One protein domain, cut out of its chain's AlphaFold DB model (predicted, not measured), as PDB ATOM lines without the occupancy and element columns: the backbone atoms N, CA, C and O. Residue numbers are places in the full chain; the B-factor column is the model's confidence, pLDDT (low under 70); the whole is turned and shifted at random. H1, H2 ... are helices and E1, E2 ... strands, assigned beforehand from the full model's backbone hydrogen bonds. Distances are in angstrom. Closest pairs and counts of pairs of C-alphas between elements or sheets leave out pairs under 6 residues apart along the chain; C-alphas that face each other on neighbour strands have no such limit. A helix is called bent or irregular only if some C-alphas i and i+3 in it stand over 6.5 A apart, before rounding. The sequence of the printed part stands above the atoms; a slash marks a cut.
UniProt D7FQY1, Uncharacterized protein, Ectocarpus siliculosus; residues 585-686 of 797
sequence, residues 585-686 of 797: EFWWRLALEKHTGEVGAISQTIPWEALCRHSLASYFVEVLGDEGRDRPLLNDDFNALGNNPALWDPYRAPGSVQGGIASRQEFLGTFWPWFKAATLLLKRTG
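What this domain is: This is residues 585 to 686 of the 797 residues of an uncharacterized protein of Ectocarpus siliculosus (UniProt D7FQY1). A tiny two-strand ribbon, E1 and E2, starts two long kinked helices, H2 and H5, which run the same way side by side and meet through residues 620 to 624 and 679 to 683. H1 crosses H2, H3 turns off H2's last turns, and H4 lies near H2. The 102 printed residues hold five named helices and two named strands, in the order H1 E1 H2 H3 H4 E2 H5, mostly helix; the sheet is antiparallel. The whole is compact, radius of gyration of the C-alphas 13.1 A, spanning 36 by 32 by 23 A.

How they stand to each other: E1, residues 605 to 607, and E2, residues 661 to 663, are antiparallel neighbours at 150 degrees, with N 662 and O 606 at 2.9 A. H2, residues 608 to 624, touches H5, residues 664 to 685, at a shallow tilt of 29 degrees, the same way; the closest C-alphas, of Leu 624 and Lys 683, are 5.4 A apart. H1, residues 585 to 596, touches H2 at a steep tilt of 48 degrees, opposite ways; the C-alphas of Ala 591 and His 614 are closest, 5.1 A. H3, residues 626 to 630, touches H2 only at the corner, closest at C-alphas 621 and 628, 4.4 A. H4, residues 635 to 642, is close to H2 but not clearly touching, about perpendicular at 78 degrees, the closest C-alphas, 612 and 638, being 6.7 A apart; it is apart from H5. Every O i to N i+4 pair is within hydrogen-bond range in H1, H3 and H4, but 10 of 13 in H2 and 14 of 18 in H5.

Where its parts are: H1 begins at C-alpha 585 (159.633, 13.462, 283.431). H2 is 22.0 A long, kinked by 28 degrees near residue 615; H5 is 29.6 A, kinked by 45 degrees near 671, and ends at C-alpha 685 (167.180, 27.336, 262.260). Both are only just irregular: C-alphas 614 and 617 are 6.7 A apart, 669 and 672 6.9 A.

The domain as a whole: The two farthest C-alphas, of Glu 598 and Thr 685, are 37.9 A apart. The printed part has no cut. The link from H4 to E2, residues 643 to 660, is long. Residues 600 and 650 have pLDDT under 70.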
ATOM      1  N   GLU A 585     160.184  13.758 282.109       88.62
ATOM      2  CA  GLU A 585     159.633  13.462 283.431       88.62
ATOM      3  C   GLU A 585     159.491  14.728 284.276       88.62
ATOM      4  O   GLU A 585     158.501  14.903 284.981       88.62
ATOM      5  N   PHE A 586     160.470  15.629 284.179       89.31
ATOM      6  CA  PHE A 586     160.428  16.908 284.875       89.31
ATOM      7  C   PHE A 586     159.242  17.743 284.391       89.31
ATOM      8  O   PHE A 586     158.452  18.215 285.204       89.31
ATOM      9  N   TRP A 587     159.065  17.866 283.073       90.00
ATOM     10  CA  TRP A 587     157.967  18.639 282.488       90.00
ATOM     11  C   TRP A 587     156.593  18.014 282.737       90.00
ATOM     12  O   TRP A 587     155.620  18.742 282.932       90.00
ATOM     13  N   TRP A 588     156.502  16.686 282.799       91.62
ATOM     14  CA  TRP A 588     155.284  15.999 283.223       91.62
ATOM     15  C   TRP A 588     154.929  16.337 284.675       91.62
ATOM     16  O   TRP A 588     153.819  16.788 284.959       91.62
ATOM     17  N   ARG A 589     155.891  16.175 285.591       88.94
ATOM     18  CA  ARG A 589     155.705  16.467 287.017       88.94
ATOM     19  C   ARG A 589     155.385  17.934 287.262       88.94
ATOM     20  O   ARG A 589     154.459  18.217 288.005       88.94
ATOM     21  N   LEU A 590     156.068  18.853 286.585       88.75
ATOM     22  CA  LEU A 590     155.816  20.288 286.711       88.75
ATOM     23  C   LEU A 590     154.386  20.668 286.301       88.75
ATOM     24  O   LEU A 590     153.761  21.493 286.967       88.75
ATOM     25  N   ALA A 591     153.860  20.078 285.222       90.38
ATOM     26  CA  ALA A 591     152.474  20.311 284.817       90.38
ATOM     27  C   ALA A 591     151.497  19.765 285.856       90.38
ATOM     28  O   ALA A 591     150.512  20.428 286.176       90.38
ATOM     29  N   LEU A 592     151.782  18.576 286.389       90.38
ATOM     30  CA  LEU A 592     150.935  17.921 287.374       90.38
ATOM     31  C   LEU A 592     150.901  18.698 288.691       90.38
ATOM     32  O   LEU A 592     149.817  19.034 289.147       90.38
ATOM     33  N   GLU A 593     152.058  19.069 289.235       89.31
ATOM     34  CA  GLU A 593     152.180  19.856 290.469       89.31
ATOM     35  C   GLU A 593     151.485  21.219 290.343       89.31
ATOM     36  O   GLU A 593     150.789  21.654 291.258       89.31
ATOM     37  N   LYS A 594     151.606  21.889 289.187       88.50
ATOM     38  CA  LYS A 594     150.906  23.160 288.929       88.50
ATOM     39  C   LYS A 594     149.397  22.998 288.758       88.50
ATOM     40  O   LYS A 594     148.664  23.937 289.048       88.50
ATOM     41  N   HIS A 595     148.940  21.849 288.266       89.44
ATOM     42  CA  HIS A 595     147.520  21.577 288.067       89.44
ATOM     43  C   HIS A 595     146.821  21.142 289.359       89.44
ATOM     44  O   HIS A 595     145.709  21.589 289.622       89.44
ATOM     45  N   THR A 596     147.463  20.289 290.161       87.19
ATOM     46  CA  THR A 596     146.898  19.755 291.409       87.19
ATOM     47  C   THR A 596     147.184  20.637 292.622       87.19
ATOM     48  O   THR A 596     146.464  20.558 293.609       87.19
ATOM     49  N   GLY A 597     148.228  21.472 292.569       83.38
ATOM     50  CA  GLY A 597     148.715  22.243 293.716       83.38
ATOM     51  C   GLY A 597     149.520  21.414 294.727       83.38
ATOM     52  O   GLY A 597     149.944  21.950 295.750       83.38
ATOM     53  N   GLU A 598     149.757  20.127 294.452       80.75
ATOM     54  CA  GLU A 598     150.460  19.200 295.342       80.75
ATOM     55  C   GLU A 598     151.891  18.940 294.859       80.75
ATOM     56  O   GLU A 598     152.108  18.419 293.764       80.75
ATOM     57  N   VAL A 599     152.881  19.260 295.697       76.38
ATOM     58  CA  VAL A 599     154.301  19.015 295.405       76.38
ATOM     59  C   VAL A 599     154.587  17.511 295.439       76.38
ATOM     60  O   VAL A 599     154.326  16.849 296.441       76.38
ATOM     61  N   GLY A 600     155.169  16.967 294.366       69.31
ATOM     62  CA  GLY A 600     155.479  15.541 294.264       69.31
ATOM     63  C   GLY A 600     154.315  14.647 293.835       69.31
ATOM     64  O   GLY A 600     154.436  13.430 293.966       69.31
ATOM     65  N   ALA A 601     153.220  15.208 293.310       72.38
ATOM     66  CA  ALA A 601     152.109  14.430 292.768       72.38
ATOM     67  C   ALA A 601     152.577  13.425 291.692       72.38
ATOM     68  O   ALA A 601     153.432  13.728 290.854       72.38
ATOM     69  N   ILE A 602     152.001  12.218 291.706       75.75
ATOM     70  CA  ILE A 602     152.285  11.149 290.737       75.75
ATOM     71  C   ILE A 602     150.961  10.707 290.113       75.75
ATOM     72  O   ILE A 602     150.141  10.072 290.766       75.75
ATOM     73  N   SER A 603     150.770  11.015 288.832       86.94
ATOM     74  CA  SER A 603     149.619  10.569 288.045       86.94
ATOM     75  C   SER A 603     150.071  10.029 286.694       86.94
ATOM     76  O   SER A 603     151.017  10.541 286.087       86.94
ATOM     77  N   GLN A 604     149.377   8.990 286.223       88.56
ATOM     78  CA  GLN A 604     149.570   8.422 284.886       88.56
ATOM     79  C   GLN A 604     148.820   9.203 283.803       88.56
ATOM     80  O   GLN A 604     149.090   9.004 282.622       88.56
ATOM     81  N   THR A 605     147.907  10.098 284.181       91.06
ATOM     82  CA  THR A 605     147.154  10.943 283.251       91.06
ATOM     83  C   THR A 605     147.067  12.382 283.752       91.06
ATOM     84  O   THR A 605     147.099  12.644 284.956       91.06
ATOM     85  N   ILE A 606     146.968  13.328 282.825       93.31
ATOM     86  CA  ILE A 606     146.756  14.747 283.126       93.31
ATOM     87  C   ILE A 606     145.908  15.381 282.016       93.31
ATOM     88  O   ILE A 606     146.032  14.963 280.857       93.31
ATOM     89  N   PRO A 607     145.059  16.380 282.316       93.31
ATOM     90  CA  PRO A 607     144.410  17.161 281.273       93.31
ATOM     91  C   PRO A 607     145.434  17.750 280.298       93.31
ATOM     92  O   PRO A 607     146.438  18.338 280.711       93.31
ATOM     93  N   TRP A 608     145.179  17.605 278.999       93.12
ATOM     94  CA  TRP A 608     146.064  18.098 277.942       93.12
ATOM     95  C   TRP A 608     146.291  19.607 278.066       93.12
ATOM     96  O   TRP A 608     147.425  20.072 277.992       93.12
ATOM     97  N   GLU A 609     145.236  20.350 278.398       92.31
ATOM     98  CA  GLU A 609     145.292  21.781 278.700       92.31
ATOM     99  C   GLU A 609     146.342  22.141 279.760       92.31
ATOM    100  O   GLU A 609     147.098  23.101 279.588       92.31
ATOM    101  N   ALA A 610     146.423  21.357 280.840       89.19
ATOM    102  CA  ALA A 610     147.385  21.594 281.907       89.19
ATOM    103  C   ALA A 610     148.822  21.369 281.416       89.19
ATOM    104  O   ALA A 610     149.711  22.174 281.702       89.19
ATOM    105  N   LEU A 611     149.047  20.325 280.616       92.19
ATOM    106  CA  LEU A 611     150.358  20.026 280.043       92.19
ATOM    107  C   LEU A 611     150.807  21.111 279.048       92.19
ATOM    108  O   LEU A 611     151.954  21.566 279.105       92.19
ATOM    109  N   CYS A 612     149.899  21.583 278.189       92.44
ATOM    110  CA  CYS A 612     150.141  22.678 277.248       92.44
ATOM    111  C   CYS A 612     150.524  23.975 277.963       92.44
ATOM    112  O   CYS A 612     151.580  24.550 277.687       92.44
ATOM    113  N   ARG A 613     149.679  24.416 278.903       87.19
ATOM    114  CA  ARG A 613     149.797  25.719 279.567       87.19
ATOM    115  C   ARG A 613     150.981  25.784 280.522       87.19
ATOM    116  O   ARG A 613     151.670  26.798 280.572       87.19
ATOM    117  N   HIS A 614     151.204  24.734 281.308       86.62
ATOM    118  CA  HIS A 614     152.156  24.795 282.415       86.62
ATOM    119  C   HIS A 614     153.559  24.311 282.047       86.62
ATOM    120  O   HIS A 614     154.527  24.786 282.655       86.62
ATOM    121  N   SER A 615     153.673  23.450 281.030       90.56
ATOM    122  CA  SER A 615     154.939  22.816 280.658       90.56
ATOM    123  C   SER A 615     155.354  23.059 279.215       90.56
ATOM    124  O   SER A 615     156.432  23.603 279.002       90.56
ATOM    125  N   LEU A 616     154.536  22.708 278.219       92.88
ATOM    126  CA  LEU A 616     154.977  22.769 276.816       92.88
ATOM    127  C   LEU A 616     155.234  24.198 276.336       92.88
ATOM    128  O   LEU A 616     156.261  24.437 275.708       92.88
ATOM    129  N   ALA A 617     154.354  25.148 276.670       91.50
ATOM    130  CA  ALA A 617     154.567  26.562 276.366       91.50
ATOM    131  C   ALA A 617     155.836  27.104 277.048       91.50
ATOM    132  O   ALA A 617     156.662  27.751 276.406       91.50
ATOM    133  N   SER A 618     156.017  26.784 278.333       90.00
ATOM    134  CA  SER A 618     157.177  27.203 279.129       90.00
ATOM    135  C   SER A 618     158.484  26.667 278.544       90.00
ATOM    136  O   SER A 618     159.414  27.434 278.318       90.00
ATOM    137  N   TYR A 619     158.528  25.369 278.233       91.75
ATOM    138  CA  TYR A 619     159.680  24.720 277.611       91.75
ATOM    139  C   TYR A 619     160.019  25.340 276.254       91.75
ATOM    140  O   TYR A 619     161.183  25.605 275.956       91.75
ATOM    141  N   PHE A 620     159.002  25.596 275.432       91.12
ATOM    142  CA  PHE A 620     159.179  26.165 274.103       91.12
ATOM    143  C   PHE A 620     159.835  27.553 274.159       91.12
ATOM    144  O   PHE A 620     160.803  27.813 273.442       91.12
ATOM    145  N   VAL A 621     159.370  28.409 275.073       90.81
ATOM    146  CA  VAL A 621     159.953  29.734 275.331       90.81
ATOM    147  C   VAL A 621     161.350  29.628 275.947       90.81
ATOM    148  O   VAL A 621     162.248  30.372 275.559       90.81
ATOM    149  N   GLU A 622     161.565  28.698 276.878       89.19
ATOM    150  CA  GLU A 622     162.864  28.501 277.532       89.19
ATOM    151  C   GLU A 622     163.950  28.066 276.537       89.19
ATOM    152  O   GLU A 622     165.086  28.534 276.604       89.19
ATOM    153  N   VAL A 623     163.607  27.219 275.562       89.56
ATOM    154  CA  VAL A 623     164.562  26.755 274.549       89.56
ATOM    155  C   VAL A 623     164.830  27.811 273.481       89.56
ATOM    156  O   VAL A 623     165.999  28.015 273.130       89.56
ATOM    157  N   LEU A 624     163.783  28.453 272.955       88.31
ATOM    158  CA  LEU A 624     163.889  29.403 271.840       88.31
ATOM    159  C   LEU A 624     164.265  30.826 272.267       88.31
ATOM    160  O   LEU A 624     164.648  31.623 271.415       88.31
ATOM    161  N   GLY A 625     164.193  31.149 273.559       90.00
ATOM    162  CA  GLY A 625     164.501  32.487 274.058       90.00
ATOM    163  C   GLY A 625     163.553  33.529 273.466       90.00
ATOM    164  O   GLY A 625     162.336  33.338 273.479       90.00
ATOM    165  N   ASP A 626     164.114  34.617 272.940       86.50
ATOM    166  CA  ASP A 626     163.349  35.737 272.380       86.50
ATOM    167  C   ASP A 626     162.442  35.297 271.221       86.50
ATOM    168  O   ASP A 626     161.272  35.658 271.201       86.50
ATOM    169  N   GLU A 627     162.896  34.387 270.347       85.50
ATOM    170  CA  GLU A 627     162.068  33.886 269.237       85.50
ATOM    171  C   GLU A 627     160.794  33.174 269.715       85.50
ATOM    172  O   GLU A 627     159.743  33.271 269.080       85.50
ATOM    173  N   GLY A 628     160.875  32.452 270.837       86.56
ATOM    174  CA  GLY A 628     159.724  31.782 271.440       86.56
ATOM    175  C   GLY A 628     158.774  32.752 272.142       86.56
ATOM    176  O   GLY A 628     157.581  32.467 272.226       86.56
ATOM    177  N   ARG A 629     159.280  33.891 272.635       88.50
ATOM    178  CA  ARG A 629     158.459  34.964 273.227       88.50
ATOM    179  C   ARG A 629     157.769  35.795 272.158       88.50
ATOM    180  O   ARG A 629     156.606  36.140 272.331       88.50
ATOM    181  N   ASP A 630     158.475  36.067 271.067       86.12
ATOM    182  CA  ASP A 630     157.948  36.804 269.925       86.12
ATOM    183  C   ASP A 630     156.873  35.975 269.220       86.12
ATOM    184  O   ASP A 630     155.817  36.489 268.867       86.12
ATOM    185  N   ARG A 631     157.072  34.665 269.059       88.38
ATOM    186  CA  ARG A 631     156.064  33.776 268.469       88.38
ATOM    187  C   ARG A 631     155.758  32.592 269.399       88.38
ATOM    188  O   ARG A 631     156.280  31.496 269.174       88.38
ATOM    189  N   PRO A 632     154.923  32.780 270.437       88.56
ATOM    190  CA  PRO A 632     154.568  31.712 271.366       88.56
ATOM    191  C   PRO A 632     153.600  30.708 270.731       88.56
ATOM    192  O   PRO A 632     152.937  31.001 269.736       88.56
ATOM    193  N   LEU A 633     153.498  29.522 271.336       88.44
ATOM    194  CA  LEU A 633     152.508  28.519 270.936       88.44
ATOM    195  C   LEU A 633     151.105  28.943 271.353       88.44
ATOM    196  O   LEU A 633     150.874  29.277 272.517       88.44
ATOM    197  N   LEU A 634     150.170  28.879 270.410       86.50
ATOM    198  CA  LEU A 634     148.767  29.206 270.636       86.50
ATOM    199  C   LEU A 634     147.922  27.936 270.802       86.50
ATOM    200  O   LEU A 634     148.368  26.818 270.540       86.50
ATOM    201  N   ASN A 635     146.664  28.104 271.218       84.94
ATOM    202  CA  ASN A 635     145.732  26.981 271.370       84.94
ATOM    203  C   ASN A 635     145.566  26.177 270.073       84.94
ATOM    204  O   ASN A 635     145.435  24.959 270.138       84.94
ATOM    205  N   ASP A 636     145.632  26.825 268.909       83.25
ATOM    206  CA  ASP A 636     145.551  26.143 267.613       83.25
ATOM    207  C   ASP A 636     146.770  25.252 267.342       83.25
ATOM    208  O   ASP A 636     146.620  24.144 266.823       83.25
ATOM    209  N   ASP A 637     147.967  25.665 267.774       86.56
ATOM    210  CA  ASP A 637     149.164  24.822 267.708       86.56
ATOM    211  C   ASP A 637     149.019  23.605 268.625       86.56
ATOM    212  O   ASP A 637     149.302  22.479 268.217       86.56
ATOM    213  N   PHE A 638     148.520  23.801 269.846       89.62
ATOM    214  CA  PHE A 638     148.301  22.708 270.795       89.62
ATOM    215  C   PHE A 638     147.181  21.754 270.377       89.62
ATOM    216  O   PHE A 638     147.307  20.545 270.574       89.62
ATOM    217  N   ASN A 639     146.116  22.267 269.761       86.62
ATOM    218  CA  ASN A 639     145.064  21.455 269.160       86.62
ATOM    219  C   ASN A 639     145.635  20.604 268.028       86.62
ATOM    220  O   ASN A 639     145.355  19.411 267.951       86.62
ATOM    221  N   ALA A 640     146.463  21.178 267.160       83.88
ATOM    222  CA  ALA A 640     147.060  20.420 266.073       83.88
ATOM    223  C   ALA A 640     148.079  19.381 266.570       83.88
ATOM    224  O   ALA A 640     148.119  18.267 266.054       83.88
ATOM    225  N   LEU A 641     148.853  19.698 267.613       89.06
ATOM    226  CA  LEU A 641     149.752  18.746 268.272       89.06
ATOM    227  C   LEU A 641     148.990  17.590 268.927       89.06
ATOM    228  O   LEU A 641     149.405  16.439 268.796       89.06
ATOM    229  N   GLY A 642     147.884  17.880 269.612       87.62
ATOM    230  CA  GLY A 642     147.070  16.874 270.293       87.62
ATOM    231  C   GLY A 642     146.237  16.004 269.349       87.62
ATOM    232  O   GLY A 642     145.961  14.855 269.680       87.62
ATOM    233  N   ASN A 643     145.899  16.502 268.155       85.75
ATOM    234  CA  ASN A 643     145.135  15.770 267.137       85.75
ATOM    235  C   ASN A 643     146.001  15.042 266.095       85.75
ATOM    236  O   ASN A 643     145.455  14.413 265.190       85.75
ATOM    237  N   ASN A 644     147.333  15.127 266.162       83.62
ATOM    238  CA  ASN A 644     148.204  14.526 265.153       83.62
ATOM    239  C   ASN A 644     148.560  13.066 265.504       83.62
ATOM    240  O   ASN A 644     149.449  12.843 266.329       83.62
ATOM    241  N   PRO A 645     147.970  12.055 264.837       78.38
ATOM    242  CA  PRO A 645     148.183  10.647 265.175       78.38
ATOM    243  C   PRO A 645     149.589  10.143 264.826       78.38
ATOM    244  O   PRO A 645     149.926   9.013 265.145       78.38
ATOM    245  N   ALA A 646     150.422  10.943 264.150       80.38
ATOM    246  CA  ALA A 646     151.825  10.602 263.924       80.38
ATOM    247  C   ALA A 646     152.726  10.945 265.124       80.38
ATOM    248  O   ALA A 646     153.890  10.549 265.126       80.38
ATOM    249  N   LEU A 647     152.220  11.716 266.097       84.56
ATOM    250  CA  LEU A 647     152.955  12.147 267.294       84.56
ATOM    251  C   LEU A 647     152.583  11.353 268.551       84.56
ATOM    252  O   LEU A 647     153.261  11.469 269.568       84.56
ATOM    253  N   TRP A 648     151.518  10.561 268.463       85.94
ATOM    254  CA  TRP A 648     150.932   9.772 269.541       85.94
ATOM    255  C   TRP A 648     150.644   8.360 269.026       85.94
ATOM    256  O   TRP A 648     150.672   8.125 267.817       85.94
ATOM    257  N   ASP A 649     150.312   7.422 269.910       77.44
ATOM    258  CA  ASP A 649     149.608   6.216 269.468       77.44
ATOM    259  C   ASP A 649     148.257   6.620 268.820       77.44
ATOM    260  O   ASP A 649     147.531   7.435 269.409       77.44
ATOM    261  N   PRO A 650     147.895   6.089 267.630       65.88
ATOM    262  CA  PRO A 650     146.699   6.488 266.879       65.88
ATOM    263  C   PRO A 650     145.377   6.434 267.653       65.88
ATOM    264  O   PRO A 650     144.431   7.119 267.271       65.88
ATOM    265  N   TYR A 651     145.297   5.648 268.731       72.94
ATOM    266  CA  TYR A 651     144.090   5.501 269.551       72.94
ATOM    267  C   TYR A 651     144.150   6.261 270.881       72.94
ATOM    268  O   TYR A 651     143.207   6.190 271.669       72.94
ATOM    269  N   ARG A 652     145.258   6.954 271.172       78.12
ATOM    270  CA  ARG A 652     145.527   7.569 272.485       78.12
ATOM    271  C   ARG A 652     145.999   9.019 272.396       78.12
ATOM    272  O   ARG A 652     146.566   9.542 273.357       78.12
ATOM    273  N   ALA A 653     145.784   9.664 271.254       83.25
ATOM    274  CA  ALA A 653     146.051  11.084 271.096       83.25
ATOM    275  C   ALA A 653     145.114  11.902 272.014       83.25
ATOM    276  O   ALA A 653     143.923  11.592 272.091       83.25
ATOM    277  N   PRO A 654     145.613  12.939 272.709       85.44
ATOM    278  CA  PRO A 654     144.808  13.713 273.650       85.44
ATOM    279  C   PRO A 654     143.698  14.527 272.973       85.44
ATOM    280  O   PRO A 654     142.740  14.901 273.640       85.44
ATOM    281  N   GLY A 655     143.794  14.787 271.666       84.38
ATOM    282  CA  GLY A 655     142.780  15.513 270.909       84.38
ATOM    283  C   GLY A 655     142.860  17.029 271.102       84.38
ATOM    284  O   GLY A 655     143.943  17.617 271.077       84.38
ATOM    285  N   SER A 656     141.711  17.684 271.268       84.00
ATOM    286  CA  SER A 656     141.639  19.123 271.536       84.00
ATOM    287  C   SER A 656     142.147  19.488 272.932       84.00
ATOM    288  O   SER A 656     142.036  18.716 273.881       84.00
ATOM    289  N   VAL A 657     142.657  20.713 273.074       81.06
ATOM    290  CA  VAL A 657     143.067  21.307 274.357       81.06
ATOM    291  C   VAL A 657     141.930  21.224 275.376       81.06
ATOM    292  O   VAL A 657     142.148  20.795 276.503       81.06
ATOM    293  N   GLN A 658     140.707  21.561 274.963       82.25
ATOM    294  CA  GLN A 658     139.520  21.403 275.797       82.25
ATOM    295  C   GLN A 658     139.086  19.933 275.834       82.25
ATOM    296  O   GLN A 658     138.793  19.346 274.792       82.25
ATOM    297  N   GLY A 659     139.041  19.354 277.036       76.50
ATOM    298  CA  GLY A 659     138.538  17.996 277.284       76.50
ATOM    299  C   GLY A 659     139.516  16.852 276.989       76.50
ATOM    300  O   GLY A 659     139.204  15.707 277.309       76.50
ATOM    301  N   GLY A 660     140.691  17.138 276.421       87.62
ATOM    302  CA  GLY A 660     141.709  16.133 276.123       87.62
ATOM    303  C   GLY A 660     142.448  15.620 277.358       87.62
ATOM    304  O   GLY A 660     142.724  16.374 278.294       87.62
ATOM    305  N   ILE A 661     142.827  14.339 277.351       89.62
ATOM    306  CA  ILE A 661     143.610  13.705 278.423       89.62
ATOM    307  C   ILE A 661     144.887  13.122 277.824       89.62
ATOM    308  O   ILE A 661     144.835  12.288 276.923       89.62
ATOM    309  N   ALA A 662     146.038  13.534 278.350       91.69
ATOM    310  CA  ALA A 662     147.328  12.965 277.988       91.69
ATOM    311  C   ALA A 662     147.695  11.821 278.943       91.69
ATOM    312  O   ALA A 662     147.473  11.910 280.152       91.69
ATOM    313  N   SER A 663     148.294  10.758 278.402       92.25
ATOM    314  CA  SER A 663     148.887   9.656 279.169       92.25
ATOM    315  C   SER A 663     150.384   9.879 279.355       92.25
ATOM    316  O   SER A 663     151.082  10.238 278.406       92.25
ATOM    317  N   ARG A 664     150.896   9.601 280.557       91.75
ATOM    318  CA  ARG A 664     152.320   9.711 280.904       91.75
ATOM    319  C   ARG A 664     153.181   8.823 280.013       91.75
ATOM    320  O   ARG A 664     154.248   9.236 279.571       91.75
ATOM    321  N   GLN A 665     152.713   7.606 279.746       87.38
ATOM    322  CA  GLN A 665     153.435   6.636 278.929       87.38
ATOM    323  C   GLN A 665     153.610   7.135 277.490       87.38
ATOM    324  O   GLN A 665     154.725   7.124 276.975       87.38
ATOM    325  N   GLU A 666     152.530   7.612 276.869       87.31
ATOM    326  CA  GLU A 666     152.566   8.129 275.495       87.31
ATOM    327  C   GLU A 666     153.350   9.437 275.420       87.31
ATOM    328  O   GLU A 666     154.192   9.625 274.545       87.31
ATOM    329  N   PHE A 667     153.150  10.319 276.401       91.75
ATOM    330  CA  PHE A 667     153.886  11.567 276.482       91.75
ATOM    331  C   PHE A 667     155.399  11.334 276.495       91.75
ATOM    332  O   PHE A 667     156.111  11.927 275.692       91.75
ATOM    333  N   LEU A 668     155.903  10.454 277.363       89.69
ATOM    334  CA  LEU A 668     157.342  10.206 277.497       89.69
ATOM    335  C   LEU A 668     157.908   9.321 276.380       89.69
ATOM    336  O   LEU A 668     159.072   9.481 276.011       89.69
ATOM    337  N   GLY A 669     157.108   8.384 275.865       83.38
ATOM    338  CA  GLY A 669     157.543   7.382 274.894       83.38
ATOM    339  C   GLY A 669     157.533   7.862 273.443       83.38
ATOM    340  O   GLY A 669     158.444   7.519 272.692       83.38
ATOM    341  N   THR A 670     156.531   8.651 273.042       85.06
ATOM    342  CA  THR A 670     156.304   9.017 271.633       85.06
ATOM    343  C   THR A 670     156.331  10.527 271.414       85.06
ATOM    344  O   THR A 670     157.165  11.020 270.647       85.06
ATOM    345  N   PHE A 671     155.503  11.283 272.136       91.44
ATOM    346  CA  PHE A 671     155.333  12.718 271.898       91.44
ATOM    347  C   PHE A 671     156.555  13.558 272.304       91.44
ATOM    348  O   PHE A 671     157.071  14.345 271.507       91.44
ATOM    349  N   TRP A 672     157.046  13.404 273.536       92.25
ATOM    350  CA  TRP A 672     158.116  14.236 274.095       92.25
ATOM    351  C   TRP A 672     159.439  14.128 273.326       92.25
ATOM    352  O   TRP A 672     160.021  15.175 273.028       92.25
ATOM    353  N   PRO A 673     159.925  12.927 272.941       90.00
ATOM    354  CA  PRO A 673     161.123  12.813 272.110       90.00
ATOM    355  C   PRO A 673     161.010  13.605 270.803       90.00
ATOM    356  O   PRO A 673     161.970  14.266 270.398       90.00
ATOM    357  N   TRP A 674     159.834  13.583 270.167       91.25
ATOM    358  CA  TRP A 674     159.579  14.365 268.964       91.25
ATOM    359  C   TRP A 674     159.533  15.869 269.260       91.25
ATOM    360  O   TRP A 674     160.252  16.630 268.613       91.25
ATOM    361  N   PHE A 675     158.753  16.297 270.257       91.62
ATOM    362  CA  PHE A 675     158.553  17.713 270.583       91.62
ATOM    363  C   PHE A 675     159.857  18.396 271.010       91.62
ATOM    364  O   PHE A 675     160.178  19.492 270.544       91.62
ATOM    365  N   LYS A 676     160.676  17.707 271.813       90.69
ATOM    366  CA  LYS A 676     162.031  18.135 272.178       90.69
ATOM    367  C   LYS A 676     162.913  18.304 270.943       90.69
ATOM    368  O   LYS A 676     163.529  19.352 270.761       90.69
ATOM    369  N   ALA A 677     162.969  17.292 270.076       88.31
ATOM    370  CA  ALA A 677     163.793  17.344 268.871       88.31
ATOM    371  C   ALA A 677     163.337  18.451 267.904       88.31
ATOM    372  O   ALA A 677     164.176  19.116 267.301       88.31
ATOM    373  N   ALA A 678     162.028  18.676 267.780       89.19
ATOM    374  CA  ALA A 678     161.452  19.747 266.975       89.19
ATOM    375  C   ALA A 678     161.793  21.138 267.534       89.19
ATOM    376  O   ALA A 678     162.221  22.009 266.784       89.19
ATOM    377  N   THR A 679     161.687  21.338 268.848       90.19
ATOM    378  CA  THR A 679     161.996  22.630 269.489       90.19
ATOM    379  C   THR A 679     163.488  22.965 269.386       90.19
ATOM    380  O   THR A 679     163.862  24.082 269.033       90.19
ATOM    381  N   LEU A 680     164.363  21.974 269.598       88.19
ATOM    382  CA  LEU A 680     165.810  22.133 269.401       88.19
ATOM    383  C   LEU A 680     166.172  22.406 267.937       88.19
ATOM    384  O   LEU A 680     167.093  23.172 267.665       88.19
ATOM    385  N   LEU A 681     165.451  21.798 266.993       88.75
ATOM    386  CA  LEU A 681     165.615  22.079 265.571       88.75
ATOM    387  C   LEU A 681     165.264  23.534 265.257       88.75
ATOM    388  O   LEU A 681     166.058  24.201 264.606       88.75
ATOM    389  N   LEU A 682     164.128  24.037 265.747       89.06
ATOM    390  CA  LEU A 682     163.717  25.432 265.560       89.06
ATOM    391  C   LEU A 682     164.750  26.417 266.124       89.06
ATOM    392  O   LEU A 682     165.084  27.397 265.468       89.06
ATOM    393  N   LYS A 683     165.353  26.108 267.279       87.81
ATOM    394  CA  LYS A 683     166.450  26.918 267.837       87.81
ATOM    395  C   LYS A 683     167.647  27.006 266.889       87.81
ATOM    396  O   LYS A 683     168.311  28.033 266.809       87.81
ATOM    397  N   ARG A 684     167.954  25.913 266.185       86.06
ATOM    398  CA  ARG A 684     169.079  25.848 265.242       86.06
ATOM    399  C   ARG A 684     168.796  26.565 263.929       86.06
ATOM    400  O   ARG A 684     169.750  26.951 263.262       86.06
ATOM    401  N   THR A 685     167.531  26.689 263.530       86.00
ATOM    402  CA  THR A 685     167.180  27.336 262.260       86.00
ATOM    403  C   THR A 685     167.257  28.853 262.349       86.00
ATOM    404  O   THR A 685     167.606  29.463 261.347       86.00
ATOM    405  N   GLY A 686     166.938  29.449 263.504       83.06
ATOM    406  CA  GLY A 686     166.868  30.909 263.662       83.06
ATOM    407  C   GLY A 686     165.726  31.563 262.868       83.06
ATOM    408  O   GLY A 686     165.763  32.755 262.567       83.06
TER     409      GLY A 686